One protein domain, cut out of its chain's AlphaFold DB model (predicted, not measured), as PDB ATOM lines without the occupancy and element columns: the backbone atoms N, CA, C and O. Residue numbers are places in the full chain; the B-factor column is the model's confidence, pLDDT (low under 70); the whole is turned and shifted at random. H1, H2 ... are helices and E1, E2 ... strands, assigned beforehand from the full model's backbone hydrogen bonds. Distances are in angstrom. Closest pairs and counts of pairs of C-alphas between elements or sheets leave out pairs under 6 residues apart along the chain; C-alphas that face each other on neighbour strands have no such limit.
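This is residues 3 to 10 and 17 to 106 of the 111 residues of the protein "Hypothetical protein" of Rotaria socialis (UniProt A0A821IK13). What does it look like? With little regular structure, the chain makes an open V, H1 and E1 in one arm, H2 and H3 in the other, H4 and H5 near the corner. What builds it? The 98 printed residues include five named helices, H1 to H5, then one named strand, E1: mostly helix, with only 37 residues in named elements. It is loose, with a radius of gyration of the C-alphas of 17.3 A and spans of 49 by 37 by 25 A.

Which elements touch? H1, residues 3 to 6, H2, 39 to 47, H3, 60 to 68, H4, 74 to 78, H5, 84 to 89, and E1, 102 to 105, are pairwise apart. Are the backbones paired? E1 pairs with no named strand. Every O i to N i+4 pair is within hydrogen-bond range in H2 to H5; H1 is too short for one.

Where does H1 begin? C-alpha 3 is at (-33.481, 94.415, 2.479). Where does E1 end? C-alpha 105 is at (-31.828, 78.586, 9.423). Which helices are longest? H2 spans 12.5 A and H3 11.8 A.

Is it cut? Residues 11 to 16 are not printed; C-alphas 10 and 17 are 20.8 A apart. Which links are long? H2 to H3 and H5 to E1. Is confidence low? No printed residue is under 70.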
ATOM      1  N   ALA A   3     -34.213  93.219   2.055       82.62
ATOM      2  CA  ALA A   3     -33.481  94.415   2.479       82.62
ATOM      3  C   ALA A   3     -32.065  94.525   1.869       82.62
ATOM      4  O   ALA A   3     -31.580  95.638   1.657       82.62
ATOM      5  N   THR A   4     -31.415  93.402   1.536       84.19
ATOM      6  CA  THR A   4     -30.084  93.378   0.902       84.19
ATOM      7  C   THR A   4     -30.095  93.975  -0.501       84.19
ATOM      8  O   THR A   4     -29.104  94.582  -0.903       84.19
ATOM      9  N   LEU A   5     -31.218  93.889  -1.226       82.50
ATOM     10  CA  LEU A   5     -31.343  94.410  -2.592       82.50
ATOM     11  C   LEU A   5     -31.151  95.931  -2.658       82.50
ATOM     12  O   LEU A   5     -30.711  96.458  -3.675       82.50
ATOM     13  N   ARG A   6     -31.429  96.642  -1.557       86.44
ATOM     14  CA  ARG A   6     -31.229  98.096  -1.444       86.44
ATOM     15  C   ARG A   6     -29.789  98.492  -1.106       86.44
ATOM     16  O   ARG A   6     -29.491  99.681  -1.099       86.44
ATOM     17  N   ARG A   7     -28.919  97.523  -0.799       87.94
ATOM     18  CA  ARG A   7     -27.503  97.708  -0.422       87.94
ATOM     19  C   ARG A   7     -27.265  98.852   0.584       87.94
ATOM     20  O   ARG A   7     -26.419  99.713   0.337       87.94
ATOM     21  N   PRO A   8     -28.004  98.909   1.711       92.31
ATOM     22  CA  PRO A   8     -27.776  99.950   2.704       92.31
ATOM     23  C   PRO A   8     -26.361  99.805   3.299       92.31
ATOM     24  O   PRO A   8     -25.998  98.706   3.719       92.31
ATOM     25  N   PRO A   9     -25.567 100.889   3.393       93.44
ATOM     26  CA  PRO A   9     -24.144 100.808   3.743       93.44
ATOM     27  C   PRO A   9     -23.876 100.306   5.169       93.44
ATOM     28  O   PRO A   9     -22.765  99.888   5.463       93.44
ATOM     29  N   ALA A  10     -24.876 100.351   6.054       95.88
ATOM     30  CA  ALA A  10     -24.765  99.880   7.433       95.88
ATOM     31  C   ALA A  10     -25.122  98.391   7.616       95.88
ATOM     32  O   ALA A  10     -24.970  97.857   8.716       95.88
ATOM     33  N   ALA A  17     -34.255  83.092   9.538       94.69
ATOM     34  CA  ALA A  17     -34.820  81.842  10.019       94.69
ATOM     35  C   ALA A  17     -36.181  81.636   9.362       94.69
ATOM     36  O   ALA A  17     -36.981  82.572   9.377       94.69
ATOM     37  N   HIS A  18     -36.410  80.446   8.804       92.56
ATOM     38  CA  HIS A  18     -37.678  80.051   8.183       92.56
ATOM     39  C   HIS A  18     -38.145  81.082   7.140       92.56
ATOM     40  O   HIS A  18     -39.280  81.544   7.151       92.56
ATOM     41  N   GLY A  19     -37.205  81.559   6.316       90.06
ATOM     42  CA  GLY A  19     -37.458  82.613   5.339       90.06
ATOM     43  C   GLY A  19     -37.359  82.095   3.914       90.06
ATOM     44  O   GLY A  19     -36.402  81.396   3.583       90.06
ATOM     45  N   SER A  20     -38.282  82.530   3.064       91.31
ATOM     46  CA  SER A  20     -38.335  82.150   1.655       91.31
ATOM     47  C   SER A  20     -37.490  83.082   0.782       91.31
ATOM     48  O   SER A  20     -37.491  84.311   0.928       91.31
ATOM     49  N   ASP A  21     -36.732  82.501  -0.141       92.06
ATOM     50  CA  ASP A  21     -36.069  83.201  -1.245       92.06
ATOM     51  C   ASP A  21     -36.794  83.017  -2.588       92.06
ATOM     52  O   ASP A  21     -36.506  83.743  -3.545       92.06
ATOM     53  N   ASP A  22     -37.754  82.095  -2.631       93.62
ATOM     54  CA  ASP A  22     -38.660  81.797  -3.730       93.62
ATOM     55  C   ASP A  22     -40.112  81.981  -3.285       93.62
ATOM     56  O   ASP A  22     -40.719  81.065  -2.733       93.62
ATOM     57  N   LEU A  23     -40.677  83.162  -3.541       93.38
ATOM     58  CA  LEU A  23     -42.028  83.486  -3.081       93.38
ATOM     59  C   LEU A  23     -43.121  82.688  -3.810       93.38
ATOM     60  O   LEU A  23     -44.255  82.657  -3.341       93.38
ATOM     61  N   TYR A  24     -42.803  82.090  -4.965       95.12
ATOM     62  CA  TYR A  24     -43.777  81.322  -5.740       95.12
ATOM     63  C   TYR A  24     -43.828  79.851  -5.349       95.12
ATOM     64  O   TYR A  24     -44.896  79.277  -5.441       95.12
ATOM     65  N   ASN A  25     -42.705  79.209  -5.018       92.81
ATOM     66  CA  ASN A  25     -42.696  77.753  -4.808       92.81
ATOM     67  C   ASN A  25     -42.443  77.326  -3.363       92.81
ATOM     68  O   ASN A  25     -42.750  76.191  -3.020       92.81
ATOM     69  N   ASN A  26     -41.841  78.203  -2.556       89.19
ATOM     70  CA  ASN A  26     -41.374  77.884  -1.208       89.19
ATOM     71  C   ASN A  26     -41.940  78.887  -0.188       89.19
ATOM     72  O   ASN A  26     -41.262  79.247   0.772       89.19
ATOM     73  N   ASP A  27     -43.125  79.432  -0.452       89.00
ATOM     74  CA  ASP A  27     -43.812  80.390   0.414       89.00
ATOM     75  C   ASP A  27     -45.318  80.076   0.399       89.00
ATOM     76  O   ASP A  27     -45.788  79.214  -0.339       89.00
ATOM     77  N   VAL A  28     -46.098  80.797   1.192       90.00
ATOM     78  CA  VAL A  28     -47.490  80.488   1.549       90.00
ATOM     79  C   VAL A  28     -48.501  80.532   0.395       90.00
ATOM     80  O   VAL A  28     -49.660  80.191   0.599       90.00
ATOM     81  N   HIS A  29     -48.109  80.967  -0.805       91.94
ATOM     82  CA  HIS A  29     -49.045  81.242  -1.902       91.94
ATOM     83  C   HIS A  29     -49.215  80.060  -2.857       91.94
ATOM     84  O   HIS A  29     -50.335  79.670  -3.179       91.94
ATOM     85  N   TYR A  30     -48.109  79.505  -3.344       94.31
ATOM     86  CA  TYR A  30     -48.102  78.408  -4.301       94.31
ATOM     87  C   TYR A  30     -47.000  77.413  -3.920       94.31
ATOM     88  O   TYR A  30     -45.944  77.787  -3.416       94.31
ATOM     89  N   GLY A  31     -47.257  76.133  -4.172       91.62
ATOM     90  CA  GLY A  31     -46.285  75.051  -4.035       91.62
ATOM     91  C   GLY A  31     -46.426  74.122  -5.231       91.62
ATOM     92  O   GLY A  31     -47.531  73.687  -5.549       91.62
ATOM     93  N   ASP A  32     -45.340  73.895  -5.969       89.19
ATOM     94  CA  ASP A  32     -45.323  73.108  -7.212       89.19
ATOM     95  C   ASP A  32     -46.357  73.574  -8.264       89.19
ATOM     96  O   ASP A  32     -46.854  72.803  -9.088       89.19
ATOM     97  N   GLY A  33     -46.686  74.870  -8.247       91.75
ATOM     98  CA  GLY A  33     -47.690  75.492  -9.117       91.75
ATOM     99  C   GLY A  33     -49.146  75.240  -8.724       91.75
ATOM    100  O   GLY A  33     -50.051  75.586  -9.483       91.75
ATOM    101  N   ILE A  34     -49.387  74.667  -7.548       93.38
ATOM    102  CA  ILE A  34     -50.713  74.499  -6.957       93.38
ATOM    103  C   ILE A  34     -50.924  75.623  -5.944       93.38
ATOM    104  O   ILE A  34     -50.030  75.909  -5.151       93.38
ATOM    105  N   LEU A  35     -52.099  76.260  -5.977       93.56
ATOM    106  CA  LEU A  35     -52.487  77.244  -4.964       93.56
ATOM    107  C   LEU A  35     -52.443  76.578  -3.587       93.56
ATOM    108  O   LEU A  35     -53.150  75.596  -3.350       93.56
ATOM    109  N   HIS A  36     -51.627  77.123  -2.694       90.94
ATOM    110  CA  HIS A  36     -51.574  76.695  -1.310       90.94
ATOM    111  C   HIS A  36     -52.585  77.510  -0.500       90.94
ATOM    112  O   HIS A  36     -52.673  78.729  -0.633       90.94
ATOM    113  N   GLN A  37     -53.400  76.823   0.299       88.69
ATOM    114  CA  GLN A  37     -54.369  77.455   1.181       88.69
ATOM    115  C   GLN A  37     -54.415  76.706   2.509       88.69
ATOM    116  O   GLN A  37     -54.779  75.531   2.563       88.69
ATOM    117  N   ASP A  38     -54.099  77.431   3.571       89.31
ATOM    118  CA  ASP A  38     -54.063  76.969   4.951       89.31
ATOM    119  C   ASP A  38     -54.703  78.028   5.877       89.31
ATOM    120  O   ASP A  38     -55.350  78.990   5.436       89.31
ATOM    121  N   GLU A  39     -54.561  77.854   7.189       91.06
ATOM    122  CA  GLU A  39     -55.047  78.806   8.186       91.06
ATOM    123  C   GLU A  39     -54.384  80.189   8.104       91.06
ATOM    124  O   GLU A  39     -54.971  81.167   8.584       91.06
ATOM    125  N   TYR A  40     -53.205  80.312   7.485       88.44
ATOM    126  CA  TYR A  40     -52.494  81.582   7.380       88.44
ATOM    127  C   TYR A  40     -53.306  82.588   6.564       88.44
ATOM    128  O   TYR A  40     -53.452  83.737   6.986       88.44
ATOM    129  N   ILE A  41     -53.937  82.157   5.467       90.31
ATOM    130  CA  ILE A  41     -54.777  83.032   4.630       90.31
ATOM    131  C   ILE A  41     -55.912  83.663   5.450       90.31
ATOM    132  O   ILE A  41     -56.165  84.867   5.353       90.31
ATOM    133  N   LEU A  42     -56.556  82.872   6.314       90.62
ATOM    134  CA  LEU A  42     -57.611  83.361   7.205       90.62
ATOM    135  C   LEU A  42     -57.061  84.328   8.259       90.62
ATOM    136  O   LEU A  42     -57.729  85.304   8.600       90.62
ATOM    137  N   SER A  43     -55.848  84.079   8.761       93.88
ATOM    138  CA  SER A  43     -55.190  84.977   9.712       93.88
ATOM    139  C   SER A  43     -54.895  86.348   9.094       93.88
ATOM    140  O   SER A  43     -55.179  87.366   9.717       93.88
ATOM    141  N   VAL A  44     -54.444  86.405   7.837       93.69
ATOM    142  CA  VAL A  44     -54.177  87.674   7.141       93.69
ATOM    143  C   VAL A  44     -55.470  88.465   6.923       93.69
ATOM    144  O   VAL A  44     -55.495  89.680   7.117       93.69
ATOM    145  N   ASP A  45     -56.569  87.796   6.572       90.88
ATOM    146  CA  ASP A  45     -57.887  88.434   6.461       90.88
ATOM    147  C   ASP A  45     -58.416  88.953   7.802       90.88
ATOM    148  O   ASP A  45     -59.068  90.003   7.840       90.88
ATOM    149  N   HIS A  46     -58.139  88.232   8.891       91.50
ATOM    150  CA  HIS A  46     -58.463  88.662  10.246       91.50
ATOM    151  C   HIS A  46     -57.678  89.920  10.631       91.50
ATOM    152  O   HIS A  46     -58.285  90.922  11.008       91.50
ATOM    153  N   GLU A  47     -56.354  89.900  10.466       92.62
ATOM    154  CA  GLU A  47     -55.464  91.025  10.781       92.62
ATOM    155  C   GLU A  47     -55.812  92.271   9.954       92.62
ATOM    156  O   GLU A  47     -55.943  93.368  10.493       92.62
ATOM    157  N   ASN A  48     -56.080  92.110   8.653       91.31
ATOM    158  CA  ASN A  48     -56.512  93.206   7.780       91.31
ATOM    159  C   ASN A  48     -57.896  93.775   8.141       91.31
ATOM    160  O   ASN A  48     -58.254  94.860   7.674       91.31
ATOM    161  N   ALA A  49     -58.698  93.052   8.928       90.44
ATOM    162  CA  ALA A  49     -59.989  93.523   9.413       90.44
ATOM    163  C   ALA A  49     -59.890  94.299  10.735       90.44
ATOM    164  O   ALA A  49     -60.857  94.975  11.101       90.44
ATOM    165  N   LEU A  50     -58.761  94.231  11.445       91.81
ATOM    166  CA  LEU A  50     -58.609  94.921  12.719       91.81
ATOM    167  C   LEU A  50     -58.676  96.446  12.522       91.81
ATOM    168  O   LEU A  50     -58.067  96.992  11.598       91.81
ATOM    169  N   PRO A  51     -59.425  97.169  13.370       92.00
ATOM    170  CA  PRO A  51     -59.448  98.623  13.321       92.00
ATOM    171  C   PRO A  51     -58.091  99.204  13.742       92.00
ATOM    172  O   PRO A  51     -57.350  98.612  14.527       92.00
ATOM    173  N   ALA A  52     -57.759 100.386  13.226       88.31
ATOM    174  CA  ALA A  52     -56.454 100.997  13.455       88.31
ATOM    175  C   ALA A  52     -56.277 101.511  14.901       88.31
ATOM    176  O   ALA A  52     -57.201 102.056  15.512       88.31
ATOM    177  N   SER A  53     -55.055 101.388  15.426       90.94
ATOM    178  CA  SER A  53     -54.631 101.988  16.699       90.94
ATOM    179  C   SER A  53     -54.645 103.529  16.646       90.94
ATOM    180  O   SER A  53     -54.423 104.083  15.565       90.94
ATOM    181  N   PRO A  54     -54.776 104.236  17.786       93.62
ATOM    182  CA  PRO A  54     -54.845 103.709  19.158       93.62
ATOM    183  C   PRO A  54     -56.260 103.363  19.637       93.62
ATOM    184  O   PRO A  54     -56.396 102.655  20.628       93.62
ATOM    185  N   ASP A  55     -57.292 103.850  18.949       94.75
ATOM    186  CA  ASP A  55     -58.666 103.831  19.465       94.75
ATOM    187  C   ASP A  55     -59.488 102.627  18.986       94.75
ATOM    188  O   ASP A  55     -60.567 102.376  19.521       94.75
ATOM    189  N   TYR A  56     -58.995 101.878  17.990       93.19
ATOM    190  CA  TYR A  56     -59.620 100.649  17.487       93.19
ATOM    191  C   TYR A  56     -61.107 100.836  17.121       93.19
ATOM    192  O   TYR A  56     -61.952  99.978  17.379       93.19
ATOM    193  N   LEU A  57     -61.439 101.984  16.520       95.19
ATOM    194  CA  LEU A  57     -62.819 102.370  16.224       95.19
ATOM    195  C   LEU A  57     -63.439 101.499  15.122       95.19
ATOM    196  O   LEU A  57     -62.906 101.398  14.020       95.19
ATOM    197  N   ILE A  58     -64.629 100.965  15.395       95.44
ATOM    198  CA  ILE A  58     -65.479 100.267  14.422       95.44
ATOM    199  C   ILE A  58     -66.602 101.229  14.015       95.44
ATOM    200  O   ILE A  58     -67.661 101.275  14.639       95.44
ATOM    201  N   ASN A  59     -66.336 102.063  13.008       94.56
ATOM    202  CA  ASN A  59     -67.253 103.093  12.509       94.56
ATOM    203  C   ASN A  59     -67.524 102.934  11.000       94.56
ATOM    204  O   ASN A  59     -67.012 102.017  10.355       94.56
ATOM    205  N   GLU A  60     -68.333 103.826  10.423       96.00
ATOM    206  CA  GLU A  60     -68.656 103.786   8.988       96.00
ATOM    207  C   GLU A  60     -67.418 103.904   8.093       96.00
ATOM    208  O   GLU A  60     -67.355 103.249   7.055       96.00
ATOM    209  N   GLN A  61     -66.419 104.695   8.497       92.25
ATOM    210  CA  GLN A  61     -65.166 104.810   7.756       92.25
ATOM    211  C   GLN A  61     -64.407 103.478   7.752       92.25
ATOM    212  O   GLN A  61     -64.027 103.011   6.682       92.25
ATOM    213  N   TRP A  62     -64.240 102.837   8.914       94.06
ATOM    214  CA  TRP A  62     -63.636 101.506   9.016       94.06
ATOM    215  C   TRP A  62     -64.384 100.490   8.144       94.06
ATOM    216  O   TRP A  62     -63.758  99.763   7.376       94.06
ATOM    217  N   ALA A  63     -65.721 100.474   8.205       93.75
ATOM    218  CA  ALA A  63     -66.530  99.546   7.418       93.75
ATOM    219  C   ALA A  63     -66.344  99.790   5.912       93.75
ATOM    220  O   ALA A  63     -66.132  98.847   5.150       93.75
ATOM    221  N   ASN A  64     -66.365 101.053   5.482       93.75
ATOM    222  CA  ASN A  64     -66.119 101.428   4.094       93.75
ATOM    223  C   ASN A  64     -64.726 100.969   3.641       93.75
ATOM    224  O   ASN A  64     -64.607 100.256   2.646       93.75
ATOM    225  N   GLU A  65     -63.677 101.288   4.396       90.38
ATOM    226  CA  GLU A  65     -62.312 100.871   4.076       90.38
ATOM    227  C   GLU A  65     -62.164  99.343   4.028       90.38
ATOM    228  O   GLU A  65     -61.491  98.824   3.139       90.38
ATOM    229  N   ARG A  66     -62.825  98.600   4.923       89.25
ATOM    230  CA  ARG A  66     -62.769  97.132   4.947       89.25
ATOM    231  C   ARG A  66     -63.428  96.485   3.731       89.25
ATOM    232  O   ARG A  66     -62.916  95.477   3.239       89.25
ATOM    233  N   PHE A  67     -64.573  97.007   3.293       91.50
ATOM    234  CA  PHE A  67     -65.400  96.372   2.260       91.50
ATOM    235  C   PHE A  67     -65.199  96.940   0.850       91.50
ATOM    236  O   PHE A  67     -65.688  96.344  -0.106       91.50
ATOM    237  N   THR A  68     -64.474  98.051   0.692       93.69
ATOM    238  CA  THR A  68     -64.149  98.619  -0.632       93.69
ATOM    239  C   THR A  68     -62.709  98.384  -1.077       93.69
ATOM    240  O   THR A  68     -62.389  98.589  -2.249       93.69
ATOM    241  N   ARG A  69     -61.825  97.935  -0.178       90.69
ATOM    242  CA  ARG A  69     -60.460  97.549  -0.546       90.69
ATOM    243  C   ARG A  69     -60.464  96.229  -1.311       90.69
ATOM    244  O   ARG A  69     -61.168  95.288  -0.955       90.69
ATOM    245  N   ARG A  70     -59.615  96.165  -2.336       93.31
ATOM    246  CA  ARG A  70     -59.289  94.920  -3.032       93.31
ATOM    247  C   ARG A  70     -58.757  93.893  -2.014       93.31
ATOM    248  O   ARG A  70     -57.835  94.246  -1.271       93.31
ATOM    249  N   PRO A  71     -59.297  92.663  -1.970       91.25
ATOM    250  CA  PRO A  71     -58.711  91.572  -1.202       91.25
ATOM    251  C   PRO A  71     -57.238  91.368  -1.559       91.25
ATOM    252  O   PRO A  71     -56.855  91.393  -2.726       91.25
ATOM    253  N   TRP A  72     -56.396  91.160  -0.552       92.31
ATOM    254  CA  TRP A  72     -54.958  90.987  -0.761       92.31
ATOM    255  C   TRP A  72     -54.648  89.739  -1.608       92.31
ATOM    256  O   TRP A  72     -53.760  89.779  -2.461       92.31
ATOM    257  N   ILE A  73     -55.427  88.666  -1.422       93.25
ATOM    258  CA  ILE A  73     -55.248  87.380  -2.105       93.25
ATOM    259  C   ILE A  73     -55.474  87.477  -3.619       93.25
ATOM    260  O   ILE A  73     -54.871  86.718  -4.376       93.25
ATOM    261  N   ASP A  74     -56.265  88.452  -4.082       94.94
ATOM    262  CA  ASP A  74     -56.540  88.658  -5.508       94.94
ATOM    263  C   ASP A  74     -55.255  88.881  -6.311       94.94
ATOM    264  O   ASP A  74     -55.179  88.476  -7.467       94.94
ATOM    265  N   ILE A  75     -54.236  89.514  -5.711       93.94
ATOM    266  CA  ILE A  75     -52.933  89.715  -6.363       93.94
ATOM    267  C   ILE A  75     -52.316  88.361  -6.713       93.94
ATOM    268  O   ILE A  75     -51.790  88.184  -7.802       93.94
ATOM    269  N   TYR A  76     -52.398  87.383  -5.820       94.25
ATOM    270  CA  TYR A  76     -51.784  86.079  -6.040       94.25
ATOM    271  C   TYR A  76     -52.635  85.198  -6.958       94.25
ATOM    272  O   TYR A  76     -52.090  84.533  -7.835       94.25
ATOM    273  N   LEU A  77     -53.966  85.276  -6.851       95.38
ATOM    274  CA  LEU A  77     -54.895  84.546  -7.723       95.38
ATOM    275  C   LEU A  77     -54.840  84.992  -9.192       95.38
ATOM    276  O   LEU A  77     -55.132  84.192 -10.084       95.38
ATOM    277  N   GLU A  78     -54.475  86.246  -9.460       96.69
ATOM    278  CA  GLU A  78     -54.235  86.756 -10.817       96.69
ATOM    279  C   GLU A  78     -52.884  86.302 -11.392       96.69
ATOM    280  O   GLU A  78     -52.707  86.273 -12.610       96.69
ATOM    281  N   HIS A  79     -51.948  85.902 -10.531       96.75
ATOM    282  CA  HIS A  79     -50.568  85.562 -10.865       96.75
ATOM    283  C   HIS A  79     -50.281  84.071 -10.605       96.75
ATOM    284  O   HIS A  79     -49.316  83.708  -9.940       96.75
ATOM    285  N   GLN A  80     -51.110  83.180 -11.161       95.56
ATOM    286  CA  GLN A  80     -51.050  81.726 -10.891       95.56
ATOM    287  C   GLN A  80     -49.840  81.002 -11.487       95.56
ATOM    288  O   GLN A  80     -49.660  79.815 -11.250       95.56
ATOM    289  N   LEU A  81     -49.055  81.679 -12.323       95.38
ATOM    290  CA  LEU A  81     -47.828  81.151 -12.909       95.38
ATOM    291  C   LEU A  81     -46.651  81.963 -12.384       95.38
ATOM    292  O   LEU A  81     -46.809  83.139 -12.063       95.38
ATOM    293  N   ASN A  82     -45.458  81.368 -12.392       95.88
ATOM    294  CA  ASN A  82     -44.208  82.021 -11.997       95.88
ATOM    295  C   ASN A  82     -43.756  83.101 -13.009       95.88
ATOM    296  O   ASN A  82     -42.778  82.950 -13.751       95.88
ATOM    297  N   ASP A  83     -44.525  84.178 -13.076       96.56
ATOM    298  CA  ASP A  83     -44.368  85.304 -13.977       96.56
ATOM    299  C   ASP A  83     -43.483  86.420 -13.392       96.56
ATOM    300  O   ASP A  83     -42.734  86.238 -12.430       96.56
ATOM    301  N   LYS A  84     -43.541  87.606 -14.006       97.00
ATOM    302  CA  LYS A  84     -42.715  88.756 -13.621       97.00
ATOM    303  C   LYS A  84     -42.960  89.233 -12.191       97.00
ATOM    304  O   LYS A  84     -42.029  89.775 -11.599       97.00
ATOM    305  N   LEU A  85     -44.166  89.080 -11.641       95.81
ATOM    306  CA  LEU A  85     -44.437  89.479 -10.261       95.81
ATOM    307  C   LEU A  85     -43.559  88.660  -9.315       95.81
ATOM    308  O   LEU A  85     -42.802  89.237  -8.537       95.81
ATOM    309  N   TRP A  86     -43.572  87.339  -9.462       95.81
ATOM    310  CA  TRP A  86     -42.765  86.428  -8.653       95.81
ATOM    311  C   TRP A  86     -41.271  86.594  -8.894       95.81
ATOM    312  O   TRP A  86     -40.492  86.661  -7.941       95.81
ATOM    313  N   GLN A  87     -40.876  86.727 -10.160       95.06
ATOM    314  CA  GLN A  87     -39.474  86.875 -10.543       95.06
ATOM    315  C   GLN A  87     -38.834  88.137  -9.963       95.06
ATOM    316  O   GLN A  87     -37.694  88.097  -9.509       95.06
ATOM    317  N   ASN A  88     -39.577  89.245  -9.919       92.50
ATOM    318  CA  ASN A  88     -39.075  90.512  -9.387       92.50
ATOM    319  C   ASN A  88     -39.003  90.544  -7.853       92.50
ATOM    320  O   ASN A  88     -38.269  91.364  -7.301       92.50
ATOM    321  N   HIS A  89     -39.772  89.694  -7.169       91.81
ATOM    322  CA  HIS A  89     -39.878  89.709  -5.708       91.81
ATOM    323  C   HIS A  89     -39.212  88.507  -5.026       91.81
ATOM    324  O   HIS A  89     -39.133  88.475  -3.803       91.81
ATOM    325  N   SER A  90     -38.671  87.558  -5.790       93.94
ATOM    326  CA  SER A  90     -37.945  86.404  -5.255       93.94
ATOM    327  C   SER A  90     -36.434  86.607  -5.353       93.94
ATOM    328  O   SER A  90     -35.893  86.929  -6.413       93.94
ATOM    329  N   ILE A  91     -35.724  86.369  -4.249       92.50
ATOM    330  CA  ILE A  91     -34.262  86.482  -4.174       92.50
ATOM    331  C   ILE A  91     -33.561  85.441  -5.051       92.50
ATOM    332  O   ILE A  91     -32.465  85.729  -5.535       92.50
ATOM    333  N   LYS A  92     -34.191  84.291  -5.339       93.00
ATOM    334  CA  LYS A  92     -33.601  83.246  -6.194       93.00
ATOM    335  C   LYS A  92     -33.161  83.726  -7.581       93.00
ATOM    336  O   LYS A  92     -32.270  83.139  -8.186       93.00
ATOM    337  N   TYR A  93     -33.743  84.819  -8.074       93.62
ATOM    338  CA  TYR A  93     -33.393  85.439  -9.358       93.62
ATOM    339  C   TYR A  93     -32.300  86.507  -9.257       93.62
ATOM    340  O   TYR A  93     -32.008  87.199 -10.229       93.62
ATOM    341  N   SER A  94     -31.740  86.726  -8.072       91.81
ATOM    342  CA  SER A  94     -30.876  87.866  -7.775       91.81
ATOM    343  C   SER A  94     -29.841  87.556  -6.692       91.81
ATOM    344  O   SER A  94     -29.418  88.465  -5.979       91.81
ATOM    345  N   TYR A  95     -29.390  86.304  -6.565       90.31
ATOM    346  CA  TYR A  95     -28.348  85.957  -5.589       90.31
ATOM    347  C   TYR A  95     -27.054  86.752  -5.798       90.31
ATOM    348  O   TYR A  95     -26.429  87.145  -4.819       90.31
ATOM    349  N   ASP A  96     -26.717  87.106  -7.041       89.94
ATOM    350  CA  ASP A  96     -25.560  87.956  -7.362       89.94
ATOM    351  C   ASP A  96     -25.650  89.367  -6.747       89.94
ATOM    352  O   ASP A  96     -24.648  90.074  -6.628       89.94
ATOM    353  N   ASN A  97     -26.844  89.801  -6.325       87.50
ATOM    354  CA  ASN A  97     -27.038  91.069  -5.623       87.50
ATOM    355  C   ASN A  97     -26.789  90.970  -4.111       87.50
ATOM    356  O   ASN A  97     -26.751  92.008  -3.438       87.50
ATOM    357  N   LEU A  98     -26.610  89.763  -3.566       89.25
ATOM    358  CA  LEU A  98     -26.266  89.546  -2.166       89.25
ATOM    359  C   LEU A  98     -24.773  89.822  -1.958       89.25
ATOM    360  O   LEU A  98     -23.907  89.068  -2.384       89.25
ATOM    361  N   THR A  99     -24.477  90.935  -1.290       90.69
ATOM    362  CA  THR A  99     -23.102  91.438  -1.082       90.69
ATOM    363  C   THR A  99     -22.621  91.316   0.363       90.69
ATOM    364  O   THR A  99     -21.488  91.675   0.675       90.69
ATOM    365  N   VAL A 100     -23.475  90.803   1.247       93.25
ATOM    366  CA  VAL A 100     -23.200  90.615   2.674       93.25
ATOM    367  C   VAL A 100     -23.347  89.136   3.029       93.25
ATOM    368  O   VAL A 100     -24.156  88.453   2.397       93.25
ATOM    369  N   PRO A 101     -22.619  88.627   4.037       94.88
ATOM    370  CA  PRO A 101     -22.823  87.279   4.549       94.88
ATOM    371  C   PRO A 101     -24.281  87.029   4.945       94.88
ATOM    372  O   PRO A 101     -24.905  87.856   5.618       94.88
ATOM    373  N   VAL A 102     -24.803  85.868   4.555       93.44
ATOM    374  CA  VAL A 102     -26.154  85.418   4.899       93.44
ATOM    375  C   VAL A 102     -26.061  84.076   5.614       93.44
ATOM    376  O   VAL A 102     -25.436  83.146   5.109       93.44
ATOM    377  N   TYR A 103     -26.688  83.979   6.782       94.94
ATOM    378  CA  TYR A 103     -26.893  82.724   7.492       94.94
ATOM    379  C   TYR A 103     -28.374  82.354   7.445       94.94
ATOM    380  O   TYR A 103     -29.225  83.135   7.881       94.94
ATOM    381  N   LEU A 104     -28.662  81.173   6.899       93.44
ATOM    382  CA  LEU A 104     -30.010  80.633   6.772       93.44
ATOM    383  C   LEU A 104     -30.223  79.537   7.812       93.44
ATOM    384  O   LEU A 104     -29.393  78.639   7.955       93.44
ATOM    385  N   LEU A 105     -31.344  79.616   8.517       95.00
ATOM    386  CA  LEU A 105     -31.828  78.586   9.423       95.00
ATOM    387  C   LEU A 105     -33.184  78.095   8.910       95.00
ATOM    388  O   LEU A 105     -34.061  78.909   8.641       95.00
ATOM    389  N   ALA A 106     -33.355  76.782   8.798       92.69
ATOM    390  CA  ALA A 106     -34.610  76.152   8.397       92.69
ATOM    391  C   ALA A 106     -34.852  74.885   9.227       92.69
ATOM    392  O   ALA A 106     -33.918  74.328   9.817       92.69
TER     393      ALA A 106